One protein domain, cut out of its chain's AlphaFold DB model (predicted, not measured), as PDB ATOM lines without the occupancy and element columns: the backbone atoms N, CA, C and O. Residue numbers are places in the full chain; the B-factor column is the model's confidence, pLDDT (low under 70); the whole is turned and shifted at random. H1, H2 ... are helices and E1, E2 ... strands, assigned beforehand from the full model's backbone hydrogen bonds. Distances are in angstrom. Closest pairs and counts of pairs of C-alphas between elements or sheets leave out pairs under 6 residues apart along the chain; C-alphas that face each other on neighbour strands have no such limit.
ATOM      1  N   TRP A  67     153.338 146.325 200.406       95.94
ATOM      2  CA  TRP A  67     154.438 146.562 199.473       95.94
ATOM      3  C   TRP A  67     155.350 147.662 200.014       95.94
ATOM      4  O   TRP A  67     154.907 148.795 200.216       95.94
ATOM      5  N   ILE A  68     156.624 147.332 200.203       95.62
ATOM      6  CA  ILE A  68     157.663 148.274 200.601       95.62
ATOM      7  C   ILE A  68     158.613 148.463 199.425       95.62
ATOM      8  O   ILE A  68     159.403 147.574 199.106       95.62
ATOM      9  N   GLU A  69     158.536 149.630 198.786       95.88
ATOM     10  CA  GLU A  69     159.479 150.023 197.740       95.88
ATOM     11  C   GLU A  69     160.842 150.332 198.368       95.88
ATOM     12  O   GLU A  69     160.946 151.140 199.296       95.88
ATOM     13  N   SER A  70     161.879 149.640 197.906       94.88
ATOM     14  CA  SER A  70     163.217 149.709 198.490       94.88
ATOM     15  C   SER A  70     164.240 149.129 197.526       94.88
ATOM     16  O   SER A  70     163.924 148.201 196.789       94.88
ATOM     17  N   ASP A  71     165.472 149.634 197.574       95.06
ATOM     18  CA  ASP A  71     166.587 149.032 196.846       95.06
ATOM     19  C   ASP A  71     167.115 147.768 197.560       95.06
ATOM     20  O   ASP A  71     166.734 147.434 198.689       95.06
ATOM     21  N   LEU A  72     168.049 147.065 196.913       93.00
ATOM     22  CA  LEU A  72     168.663 145.853 197.469       93.00
ATOM     23  C   LEU A  72     169.346 146.078 198.829       93.00
ATOM     24  O   LEU A  72     169.370 145.162 199.650       93.00
ATOM     25  N   ASN A  73     169.913 147.263 199.084       93.06
ATOM     26  CA  ASN A  73     170.576 147.547 200.359       93.06
ATOM     27  C   ASN A  73     169.549 147.797 201.467       93.06
ATOM     28  O   ASN A  73     169.732 147.322 202.584       93.06
ATOM     29  N   GLY A  74     168.467 148.515 201.167       92.81
ATOM     30  CA  GLY A  74     167.373 148.752 202.096       92.81
ATOM     31  C   GLY A  74     166.652 147.457 202.461       92.81
ATOM     32  O   GLY A  74     166.405 147.210 203.639       92.81
ATOM     33  N   TRP A  75     166.390 146.591 201.478       94.25
ATOM     34  CA  TRP A  75     165.867 145.243 201.721       94.25
ATOM     35  C   TRP A  75     166.811 144.398 202.587       94.25
ATOM     36  O   TRP A  75     166.379 143.791 203.566       94.25
ATOM     37  N   ARG A  76     168.112 144.409 202.280       91.44
ATOM     38  CA  ARG A  76     169.117 143.700 203.076       91.44
ATOM     39  C   ARG A  76     169.143 144.179 204.527       91.44
ATOM     40  O   ARG A  76     169.120 143.351 205.431       91.44
ATOM     41  N   ASN A  77     169.166 145.492 204.749       92.50
ATOM     42  CA  ASN A  77     169.140 146.058 206.098       92.50
ATOM     43  C   ASN A  77     167.867 145.634 206.843       92.50
ATOM     44  O   ASN A  77     167.943 145.278 208.013       92.50
ATOM     45  N   TYR A  78     166.712 145.605 206.166       91.81
ATOM     46  CA  TYR A  78     165.464 145.140 206.772       91.81
ATOM     47  C   TYR A  78     165.576 143.697 207.278       91.81
ATOM     48  O   TYR A  78     165.219 143.447 208.426       91.81
ATOM     49  N   ILE A  79     166.099 142.770 206.472       90.69
ATOM     50  CA  ILE A  79     166.270 141.363 206.877       90.69
ATOM     51  C   ILE A  79     167.335 141.208 207.971       90.69
ATOM     52  O   ILE A  79     167.187 140.384 208.865       90.69
ATOM     53  N   GLU A  80     168.425 141.974 207.923       89.69
ATOM     54  CA  GLU A  80     169.467 141.897 208.955       89.69
ATOM     55  C   GLU A  80     168.985 142.465 210.310       89.69
ATOM     56  O   GLU A  80     169.440 142.017 211.364       89.69
ATOM     57  N   GLU A  81     168.052 143.423 210.297       90.81
ATOM     58  CA  GLU A  81     167.492 144.063 211.498       90.81
ATOM     59  C   GLU A  81     166.201 143.406 212.021       90.81
ATOM     60  O   GLU A  81     165.843 143.607 213.185       90.81
ATOM     61  N   ASN A  82     165.493 142.630 211.195       86.56
ATOM     62  CA  ASN A  82     164.214 142.004 211.534       86.56
ATOM     63  C   ASN A  82     164.273 140.495 211.273       86.56
ATOM     64  O   ASN A  82     164.729 140.061 210.229       86.56
ATOM     65  N   ASP A  83     163.697 139.685 212.162       81.56
ATOM     66  CA  ASP A  83     163.583 138.223 211.970       81.56
ATOM     67  C   ASP A  83     162.468 137.835 210.967       81.56
ATOM     68  O   ASP A  83     161.941 136.723 210.981       81.56
ATOM     69  N   ASP A  84     162.048 138.783 210.125       82.88
ATOM     70  CA  ASP A  84     160.978 138.608 209.152       82.88
ATOM     71  C   ASP A  84     161.563 138.230 207.794       82.88
ATOM     72  O   ASP A  84     162.346 138.976 207.199       82.88
ATOM     73  N   LYS A  85     161.168 137.062 207.293       88.62
ATOM     74  CA  LYS A  85     161.565 136.615 205.961       88.62
ATOM     75  C   LYS A  85     160.706 137.324 204.929       88.62
ATOM     76  O   LYS A  85     159.485 137.333 205.045       88.62
ATOM     77  N   VAL A  86     161.355 137.898 203.923       93.44
ATOM     78  CA  VAL A  86     160.697 138.589 202.812       93.44
ATOM     79  C   VAL A  86     161.469 138.350 201.518       93.44
ATOM     80  O   VAL A  86     162.704 138.378 201.507       93.44
ATOM     81  N   THR A  87     160.743 138.141 200.424       95.31
ATOM     82  CA  THR A  87     161.323 137.977 199.091       95.31
ATOM     83  C   THR A  87     161.523 139.354 198.462       95.31
ATOM     84  O   THR A  87     160.617 140.189 198.486       95.31
ATOM     85  N   TYR A  88     162.704 139.622 197.900       96.56
ATOM     86  CA  TYR A  88     162.914 140.824 197.091       96.56
ATOM     87  C   TYR A  88     162.375 140.602 195.692       96.56
ATOM     88  O   TYR A  88     162.674 139.580 195.074       96.56
ATOM     89  N   TYR A  89     161.667 141.583 195.157       96.81
ATOM     90  CA  TYR A  89     161.099 141.557 193.825       96.81
ATOM     91  C   TYR A  89     161.568 142.750 193.009       96.81
ATOM     92  O   TYR A  89     161.613 143.883 193.481       96.81
ATOM     93  N   ILE A  90     161.853 142.477 191.742       95.69
ATOM     94  CA  ILE A  90     162.067 143.474 190.703       95.69
ATOM     95  C   ILE A  90     160.991 143.254 189.654       95.69
ATOM     96  O   ILE A  90     160.949 142.193 189.030       95.69
ATOM     97  N   TYR A  91     160.152 144.258 189.449       94.56
ATOM     98  CA  TYR A  91     159.104 144.275 188.447       94.56
ATOM     99  C   TYR A  91     159.422 145.309 187.370       94.56
ATOM    100  O   TYR A  91     159.732 146.463 187.670       94.56
ATOM    101  N   GLN A  92     159.314 144.892 186.113       93.62
ATOM    102  CA  GLN A  92     159.363 145.776 184.958       93.62
ATOM    103  C   GLN A  92     158.078 145.606 184.148       93.62
ATOM    104  O   GLN A  92     157.691 144.472 183.850       93.62
ATOM    105  N   ASP A  93     157.445 146.726 183.802       87.94
ATOM    106  CA  ASP A  93     156.265 146.760 182.941       87.94
ATOM    107  C   ASP A  93     156.621 146.983 181.458       87.94
ATOM    108  O   ASP A  93     157.761 147.296 181.091       87.94
ATOM    109  N   ASP A  94     155.617 146.825 180.599       81.75
ATOM    110  CA  ASP A  94     155.699 146.969 179.143       81.75
ATOM    111  C   ASP A  94     155.891 148.419 178.665       81.75
ATOM    112  O   ASP A  94     156.300 148.662 177.526       81.75
ATOM    113  N   SER A  95     155.640 149.386 179.543       82.44
ATOM    114  CA  SER A  95     155.778 150.823 179.314       82.44
ATOM    115  C   SER A  95     157.148 151.360 179.754       82.44
ATOM    116  O   SER A  95     157.443 152.544 179.566       82.44
ATOM    117  N   GLY A  96     158.011 150.498 180.305       79.12
ATOM    118  CA  GLY A  96     159.327 150.855 180.836       79.12
ATOM    119  C   GLY A  96     159.306 151.349 182.285       79.12
ATOM    120  O   GLY A  96     160.336 151.812 182.780       79.12
ATOM    121  N   GLY A  97     158.163 151.258 182.964       85.94
ATOM    122  CA  GLY A  97     158.056 151.413 184.403       85.94
ATOM    123  C   GLY A  97     158.786 150.286 185.131       85.94
ATOM    124  O   GLY A  97     158.865 149.142 184.678       85.94
ATOM    125  N   TYR A  98     159.379 150.649 186.260       90.44
ATOM    126  CA  TYR A  98     160.231 149.787 187.062       90.44
ATOM    127  C   TYR A  98     159.867 149.987 188.527       90.44
ATOM    128  O   TYR A  98     159.780 151.126 188.987       90.44
ATOM    129  N   LYS A  99     159.652 148.889 189.246       93.25
ATOM    130  CA  LYS A  99     159.434 148.882 190.694       93.25
ATOM    131  C   LYS A  99     160.324 147.819 191.313       93.25
ATOM    132  O   LYS A  99     160.429 146.712 190.787       93.25
ATOM    133  N   GLU A 100     160.922 148.134 192.448       96.12
ATOM    134  CA  GLU A 100     161.693 147.172 193.224       96.12
ATOM    135  C   GLU A 100     161.406 147.318 194.715       96.12
ATOM    136  O   GLU A 100     161.054 148.400 195.190       96.12
ATOM    137  N   GLY A 101     161.460 146.208 195.441       96.06
ATOM    138  CA  GLY A 101     161.030 146.177 196.830       96.06
ATOM    139  C   GLY A 101     160.638 144.783 197.284       96.06
ATOM    140  O   GLY A 101     161.064 143.786 196.707       96.06
ATOM    141  N   TYR A 102     159.831 144.702 198.332       95.75
ATOM    142  CA  TYR A 102     159.397 143.432 198.909       95.75
ATOM    143  C   TYR A 102     157.993 143.531 199.502       95.75
ATOM    144  O   TYR A 102     157.531 144.613 199.874       95.75
ATOM    145  N   TYR A 103     157.321 142.387 199.627       95.19
ATOM    146  CA  TYR A 103     156.057 142.291 200.350       95.19
ATOM    147  C   TYR A 103     156.302 141.882 201.800       95.19
ATOM    148  O   TYR A 103     156.668 140.748 202.107       95.19
ATOM    149  N   LYS A 104     156.055 142.806 202.724       94.38
ATOM    150  CA  LYS A 104     156.024 142.484 204.148       94.38
ATOM    151  C   LYS A 104     154.788 141.636 204.453       94.38
ATOM    152  O   LYS A 104     153.693 141.977 204.014       94.38
ATOM    153  N   GLY A 105     154.970 140.558 205.218       93.19
ATOM    154  CA  GLY A 105     153.896 139.628 205.588       93.19
ATOM    155  C   GLY A 105     153.719 138.423 204.659       93.19
ATOM    156  O   GLY A 105     152.952 137.524 204.991       93.19
ATOM    157  N   GLU A 106     154.460 138.345 203.546       93.69
ATOM    158  CA  GLU A 106     154.394 137.236 202.576       93.69
ATOM    159  C   GLU A 106     154.579 135.862 203.239       93.69
ATOM    160  O   GLU A 106     153.745 134.972 203.092       93.69
ATOM    161  N   PHE A 107     155.603 135.714 204.082       92.75
ATOM    162  CA  PHE A 107     155.901 134.459 204.787       92.75
ATOM    163  C   PHE A 107     154.990 134.192 205.994       92.75
ATOM    164  O   PHE A 107     155.126 133.172 206.672       92.75
ATOM    165  N   GLN A 108     154.069 135.109 206.287       94.12
ATOM    166  CA  GLN A 108     153.117 135.027 207.395       94.12
ATOM    167  C   GLN A 108     151.700 134.705 206.895       94.12
ATOM    168  O   GLN A 108     150.780 134.538 207.702       94.12
ATOM    169  N   LEU A 109     151.511 134.605 205.573       94.81
ATOM    170  CA  LEU A 109     150.248 134.200 204.975       94.81
ATOM    171  C   LEU A 109     149.893 132.766 205.385       94.81
ATOM    172  O   LEU A 109     150.729 131.866 205.432       94.81
ATOM    173  N   ASN A 110     148.609 132.539 205.664       96.38
ATOM    174  CA  ASN A 110     148.096 131.177 205.795       96.38
ATOM    175  C   ASN A 110     147.994 130.510 204.412       96.38
ATOM    176  O   ASN A 110     148.043 131.177 203.384       96.38
ATOM    177  N   GLU A 111     147.782 129.192 204.388       96.62
ATOM    178  CA  GLU A 111     147.703 128.401 203.150       96.62
ATOM    179  C   GLU A 111     146.709 128.970 202.122       96.62
ATOM    180  O   GLU A 111     147.021 129.055 200.937       96.62
ATOM    181  N   LYS A 112     145.529 129.418 202.570       95.06
ATOM    182  CA  LYS A 112     144.501 129.987 201.687       95.06
ATOM    183  C   LYS A 112     144.972 131.297 201.053       95.06
ATOM    184  O   LYS A 112     144.795 131.490 199.851       95.06
ATOM    185  N   ASP A 113     145.522 132.194 201.861       96.12
ATOM    186  CA  ASP A 113     145.987 133.500 201.401       96.12
ATOM    187  C   ASP A 113     147.236 133.360 200.516       96.12
ATOM    188  O   ASP A 113     147.341 134.062 199.515       96.12
ATOM    189  N   ASN A 114     148.122 132.401 200.806       95.19
ATOM    190  CA  ASN A 114     149.283 132.104 199.967       95.19
ATOM    191  C   ASN A 114     148.871 131.570 198.586       95.19
ATOM    192  O   ASN A 114     149.300 132.100 197.567       95.19
ATOM    193  N   LEU A 115     147.954 130.594 198.533       94.19
ATOM    194  CA  LEU A 115     147.405 130.096 197.264       94.19
ATOM    195  C   LEU A 115     146.722 131.207 196.456       94.19
ATOM    196  O   LEU A 115     146.787 131.224 195.228       94.19
ATOM    197  N   HIS A 116     146.046 132.134 197.139       93.31
ATOM    198  CA  HIS A 116     145.475 133.307 196.495       93.31
ATOM    199  C   HIS A 116     146.573 134.228 195.940       93.31
ATOM    200  O   HIS A 116     146.490 134.618 194.778       93.31
ATOM    201  N   PHE A 117     147.602 134.545 196.727       93.88
ATOM    202  CA  PHE A 117     148.711 135.385 196.280       93.88
ATOM    203  C   PHE A 117     149.417 134.793 195.057       93.88
ATOM    204  O   PHE A 117     149.567 135.490 194.064       93.88
ATOM    205  N   GLU A 118     149.743 133.499 195.072       92.38
ATOM    206  CA  GLU A 118     150.332 132.790 193.927       92.38
ATOM    207  C   GLU A 118     149.434 132.866 192.686       92.38
ATOM    208  O   GLU A 118     149.897 133.145 191.578       92.38
ATOM    209  N   LYS A 119     148.124 132.661 192.870       90.00
ATOM    210  CA  LYS A 119     147.146 132.681 191.778       90.00
ATOM    211  C   LYS A 119     147.016 134.059 191.114       90.00
ATOM    212  O   LYS A 119     146.776 134.109 189.908       90.00
ATOM    213  N   TYR A 120     147.142 135.138 191.882       91.00
ATOM    214  CA  TYR A 120     147.008 136.526 191.416       91.00
ATOM    215  C   TYR A 120     148.347 137.274 191.426       91.00
ATOM    216  O   TYR A 120     148.372 138.503 191.421       91.00
ATOM    217  N   PHE A 121     149.465 136.547 191.436       92.50
ATOM    218  CA  PHE A 121     150.793 137.112 191.665       92.50
ATOM    219  C   PHE A 121     151.097 138.255 190.697       92.50
ATOM    220  O   PHE A 121     151.382 139.371 191.120       92.50
ATOM    221  N   ASN A 122     150.940 138.013 189.394       91.38
ATOM    222  CA  ASN A 122     151.186 139.033 188.373       91.38
ATOM    223  C   ASN A 122     150.234 140.231 188.496       91.38
ATOM    224  O   ASN A 122     150.653 141.359 188.251       91.38
ATOM    225  N   ASP A 123     148.983 140.014 188.913       90.56
ATOM    226  CA  ASP A 123     147.993 141.085 189.066       90.56
ATOM    227  C   ASP A 123     148.376 142.049 190.192       90.56
ATOM    228  O   ASP A 123     148.275 143.265 190.021       90.56
ATOM    229  N   TYR A 124     148.902 141.532 191.308       92.81
ATOM    230  CA  TYR A 124     149.411 142.367 192.397       92.81
ATOM    231  C   TYR A 124     150.543 143.303 191.943       92.81
ATOM    232  O   TYR A 124     150.615 144.433 192.423       92.81
ATOM    233  N   PHE A 125     151.388 142.889 190.994       91.88
ATOM    234  CA  PHE A 125     152.422 143.765 190.426       91.88
ATOM    235  C   PHE A 125     151.878 144.705 189.346       91.88
ATOM    236  O   PHE A 125     152.223 145.891 189.330       91.88
ATOM    237  N   TYR A 126     151.032 144.180 188.457       89.69
ATOM    238  CA  TYR A 126     150.546 144.883 187.271       89.69
ATOM    239  C   TYR A 126     149.462 145.914 187.608       89.69
ATOM    240  O   TYR A 126     149.590 147.087 187.261       89.69
ATOM    241  N   TYR A 127     148.416 145.501 188.326       89.19
ATOM    242  CA  TYR A 127     147.293 146.364 188.710       89.19
ATOM    243  C   TYR A 127     147.434 146.933 190.126       89.19
ATOM    244  O   TYR A 127     146.842 147.968 190.429       89.19
ATOM    245  N   GLY A 128     148.218 146.284 190.994       90.12
ATOM    246  CA  GLY A 128     148.290 146.631 192.417       90.12
ATOM    247  C   GLY A 128     147.216 145.957 193.277       90.12
ATOM    248  O   GLY A 128     147.172 146.205 194.475       90.12
ATOM    249  N   GLU A 129     146.361 145.121 192.686       90.81
ATOM    250  CA  GLU A 129     145.306 144.345 193.349       90.81
ATOM    251  C   GLU A 129     144.911 143.142 192.462       90.81
ATOM    252  O   GLU A 129     145.190 143.161 191.259       90.81
ATOM    253  N   PRO A 130     144.253 142.098 193.000       90.06
ATOM    254  CA  PRO A 130     143.746 140.986 192.195       90.06
ATOM    255  C   PRO A 130     142.720 141.447 191.158       90.06
ATOM    256  O   PRO A 130     141.741 142.125 191.494       90.06
ATOM    257  N   ASN A 131     142.870 141.022 189.902       87.50
ATOM    258  CA  ASN A 131     141.913 141.394 188.870       87.50
ATOM    259  C   ASN A 131     140.713 140.439 188.842       87.50
ATOM    260  O   ASN A 131     140.692 139.413 188.164       87.50
ATOM    261  N   TYR A 132     139.653 140.837 189.541       81.44
ATOM    262  CA  TYR A 132     138.368 140.142 189.509       81.44
ATOM    263  C   TYR A 132     137.420 140.619 188.405       81.44
ATOM    264  O   TYR A 132     136.279 140.150 188.375       81.44
ATOM    265  N   GLN A 133     137.794 141.610 187.588       67.31
ATOM    266  CA  GLN A 133     136.839 142.334 186.740       67.31
ATOM    267  C   GLN A 133     136.382 141.550 185.511       67.31
ATOM    268  O   GLN A 133     135.288 141.829 185.015       67.31
ATOM    269  N   ASP A 134     137.131 140.539 185.071       60.16
ATOM    270  CA  ASP A 134     136.609 139.620 184.067       60.16
ATOM    271  C   ASP A 134     135.529 138.735 184.702       60.16
ATOM    272  O   ASP A 134     135.779 137.831 185.500       60.16
ATOM    273  N   VAL A 135     134.280 139.070 184.382       51.72
ATOM    274  CA  VAL A 135     133.073 138.411 184.889       51.72
ATOM    275  C   VAL A 135     132.989 136.949 184.444       51.72
ATOM    276  O   VAL A 135     132.236 136.188 185.051       51.72
ATOM    277  N   ASN A 136     133.725 136.575 183.394       47.25
ATOM    278  CA  ASN A 136     133.714 135.236 182.824       47.25
ATOM    279  C   ASN A 136     134.917 134.396 183.268       47.25
ATOM    280  O   ASN A 136     134.789 133.173 183.277       47.25
ATOM    281  N   ASP A 137     136.042 135.013 183.654       54.41
ATOM    282  CA  ASP A 137     137.238 134.276 184.080       54.41
ATOM    283  C   ASP A 137     138.215 135.129 184.925       54.41
ATOM    284  O   ASP A 137     139.062 135.845 184.383       54.41
ATOM    285  N   PRO A 138     138.142 135.090 186.268       51.72
ATOM    286  CA  PRO A 138     139.191 135.666 187.098       51.72
ATOM    287  C   PRO A 138     140.482 134.855 186.880       51.72
ATOM    288  O   PRO A 138     140.597 133.740 187.402       51.72
ATOM    289  N   ASN A 139     141.408 135.448 186.108       54.25
ATOM    290  CA  ASN A 139     142.649 134.903 185.518       54.25
ATOM    291  C   ASN A 139     142.602 134.588 184.006       54.25
ATOM    292  O   ASN A 139     143.374 133.749 183.539       54.25
ATOM    293  N   HIS A 140     141.748 135.267 183.234       62.59
ATOM    294  CA  HIS A 140     141.584 135.009 181.801       62.59
ATOM    295  C   HIS A 140     142.913 135.027 181.022       62.59
ATOM    296  O   HIS A 140     143.637 136.032 180.986       62.59
ATOM    297  N   GLU A 141     143.176 133.923 180.317       57.62
ATOM    298  CA  GLU A 141     144.141 133.838 179.220       57.62
ATOM    299  C   GLU A 141     143.747 134.879 178.158       57.62
ATOM    300  O   GLU A 141     142.839 134.660 177.361       57.62
ATOM    301  N   GLY A 142     144.335 136.074 178.204       68.88
ATOM    302  CA  GLY A 142     143.977 137.196 177.324       68.88
ATOM    303  C   GLY A 142     143.715 138.530 178.024       68.88
ATOM    304  O   GLY A 142     143.517 139.525 177.329       68.88
ATOM    305  N   SER A 143     143.751 138.587 179.360       79.19
ATOM    306  CA  SER A 143     143.813 139.872 180.072       79.19
ATOM    307  C   SER A 143     145.076 140.662 179.688       79.19
ATOM    308  O   SER A 143     146.065 140.078 179.240       79.19
ATOM    309  N   GLU A 144     145.072 141.985 179.879       85.56
ATOM    310  CA  GLU A 144     146.248 142.827 179.587       85.56
ATOM    311  C   GLU A 144     147.483 142.344 180.357       85.56
ATOM    312  O   GLU A 144     148.530 142.121 179.756       85.56
ATOM    313  N   CYS A 145     147.324 142.052 181.652       87.19
ATOM    314  CA  CYS A 145     148.342 141.409 182.485       87.19
ATOM    315  C   CYS A 145     148.841 140.085 181.872       87.19
ATOM    316  O   CYS A 145     150.045 139.914 181.667       87.19
ATOM    317  N   TYR A 146     147.941 139.168 181.494       85.69
ATOM    318  CA  TYR A 146     148.331 137.897 180.871       85.69
ATOM    319  C   TYR A 146     149.139 138.109 179.584       85.69
ATOM    320  O   TYR A 146     150.167 137.462 179.385       85.69
ATOM    321  N   LEU A 147     148.708 139.026 178.716       86.94
ATOM    322  CA  LEU A 147     149.393 139.328 177.458       86.94
ATOM    323  C   LEU A 147     150.744 140.018 177.690       86.94
ATOM    324  O   LEU A 147     151.724 139.694 177.013       86.94
ATOM    325  N   ALA A 148     150.827 140.931 178.656       87.94
ATOM    326  CA  ALA A 148     152.050 141.650 178.986       87.94
ATOM    327  C   ALA A 148     153.131 140.692 179.509       87.94
ATOM    328  O   ALA A 148     154.257 140.698 179.009       87.94
ATOM    329  N   PHE A 149     152.775 139.802 180.441       88.25
ATOM    330  CA  PHE A 149     153.692 138.781 180.955       88.25
ATOM    331  C   PHE A 149     153.965 137.664 179.934       88.25
ATOM    332  O   PHE A 149     155.111 137.251 179.761       88.25
ATOM    333  N   GLY A 150     152.946 137.201 179.203       86.00
ATOM    334  CA  GLY A 150     153.065 136.120 178.218       86.00
ATOM    335  C   GLY A 150     153.876 136.491 176.972       86.00
ATOM    336  O   GLY A 150     154.540 135.635 176.392       86.00
ATOM    337  N   SER A 151     153.873 137.768 176.576       84.81
ATOM    338  CA  SER A 151     154.733 138.285 175.497       84.81
ATOM    339  C   SER A 151     156.178 138.549 175.938       84.81
ATOM    340  O   SER A 151     157.039 138.776 175.088       84.81
ATOM    341  N   GLY A 152     156.453 138.520 177.248       82.50
ATOM    342  CA  GLY A 152     157.739 138.902 177.831       82.50
ATOM    343  C   GLY A 152     157.970 140.414 177.909       82.50
ATOM    344  O   GLY A 152     159.092 140.834 178.183       82.50
ATOM    345  N   SER A 153     156.935 141.225 177.660       85.50
ATOM    346  CA  SER A 153     157.005 142.690 177.770       85.50
ATOM    347  C   SER A 153     157.042 143.146 179.231       85.50
ATOM    348  O   SER A 153     157.733 144.107 179.550       85.50
ATOM    349  N   SER A 154     156.368 142.404 180.113       90.94
ATOM    350  CA  SER A 154     156.437 142.552 181.568       90.94
ATOM    351  C   SER A 154     157.065 141.315 182.202       90.94
ATOM    352  O   SER A 154     156.844 140.193 181.740       90.94
ATOM    353  N   TYR A 155     157.824 141.490 183.282       92.38
ATOM    354  CA  TYR A 155     158.353 140.364 184.051       92.38
ATOM    355  C   TYR A 155     158.622 140.736 185.510       92.38
ATOM    356  O   TYR A 155     158.867 141.895 185.843       92.38
ATOM    357  N   VAL A 156     158.632 139.716 186.371       94.31
ATOM    358  CA  VAL A 156     159.056 139.818 187.769       94.31
ATOM    359  C   VAL A 156     160.252 138.894 187.988       94.31
ATOM    360  O   VAL A 156     160.243 137.740 187.558       94.31
ATOM    361  N   LYS A 157     161.296 139.398 188.646       94.94
ATOM    362  CA  LYS A 157     162.415 138.598 189.163       94.94
ATOM    363  C   LYS A 157     162.391 138.642 190.678       94.94
ATOM    364  O   LYS A 157     162.157 139.707 191.239       94.94
ATOM    365  N   SER A 158     162.673 137.512 191.315       94.62
ATOM    366  CA  SER A 158     162.712 137.399 192.769       94.62
ATOM    367  C   SER A 158     164.077 136.955 193.287       94.62
ATOM    368  O   SER A 158     164.822 136.249 192.601       94.62
ATOM    369  N   PHE A 159     164.398 137.379 194.508       93.19
ATOM    370  CA  PHE A 159     165.589 136.977 195.247       93.19
ATOM    371  C   PHE A 159     165.215 136.684 196.696       93.19
ATOM    372  O   PHE A 159     164.521 137.466 197.343       93.19
ATOM    373  N   GLU A 160     165.721 135.572 197.211       90.25
ATOM    374  CA  GLU A 160     165.571 135.185 198.609       90.25
ATOM    375  C   GLU A 160     166.922 135.297 199.317       90.25
ATOM    376  O   GLU A 160     167.980 135.067 198.720       90.25
TER     377      GLU A 160
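What this domain is: This is residues 67 to 160 of the 162 residues of an uncharacterized protein of Gammaproteobacteria bacterium (UniProt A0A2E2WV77). A strongly skewed wall of four antiparallel strands, in the order E1, E3, E2, E4, has H1 over one face and H3 over the other, with H4 packed on H3 and H2 off the sheet. The strands' lines turn by 93 degrees from edge to edge. The printed part has 94 residues, of mixed class, helices and strands, with four named helices and four named strands in the order E1, H1, E2, E3, H2, H3, H4, E4. The whole is compact but flat, with a radius of gyration of the C-alphas of 14.3 A and spans of 45 by 33 by 16 A.

How they stand to each other: Edge strand E1 (residues 67 to 69) is antiparallel to E3 (residues 98 to 104), with N 68 and O 102 2.9 A apart. H1 (residues 72 to 81) is on the sheet at a height of 8.5 A, its closest C-alphas to E3 being those of Trp 75 and Gly 101, 6.9 A. With E2, which is residues 88 to 92, E1 and H1 form a split strand-helix-strand unit, two strands of one sheet with a helix between them along the chain and E3 between them in the sheet, and its crossover is right-handed. E2 and E3 form a hairpin, with N 89 and O 101 2.8 A apart. H2 (residues 111 to 119) is near H3 (residues 121 to 126). H3 is on the opposite face from H1, over E2. It touches H4 (residues 144 to 150) at Tyr 126 and Cys 145, C-alphas 6.3 A apart, at a steep tilt of 63 degrees. Edge strand E4 (residues 155 to 159) is antiparallel to E2, with N 90 and O 157 2.8 A apart. O i to N i+4 pairs are within hydrogen-bond range throughout H1, H2 and H4, and 1 of 2 in H3.

Where its parts are: E1 begins at C-alpha 67 (154.438, 146.562, 199.473). H1 is 14.2 A long, E3 19.1 A and H2 12.2 A. E4 ends at C-alpha 159 (165.589, 136.977, 195.247).

The domain as a whole: The two farthest C-alphas, Glu 81 and Asn 136, are 45.2 A apart. The printed part has no cut. The link from H3 to H4 is long, and its residues 133 to 142 have pLDDT under 70.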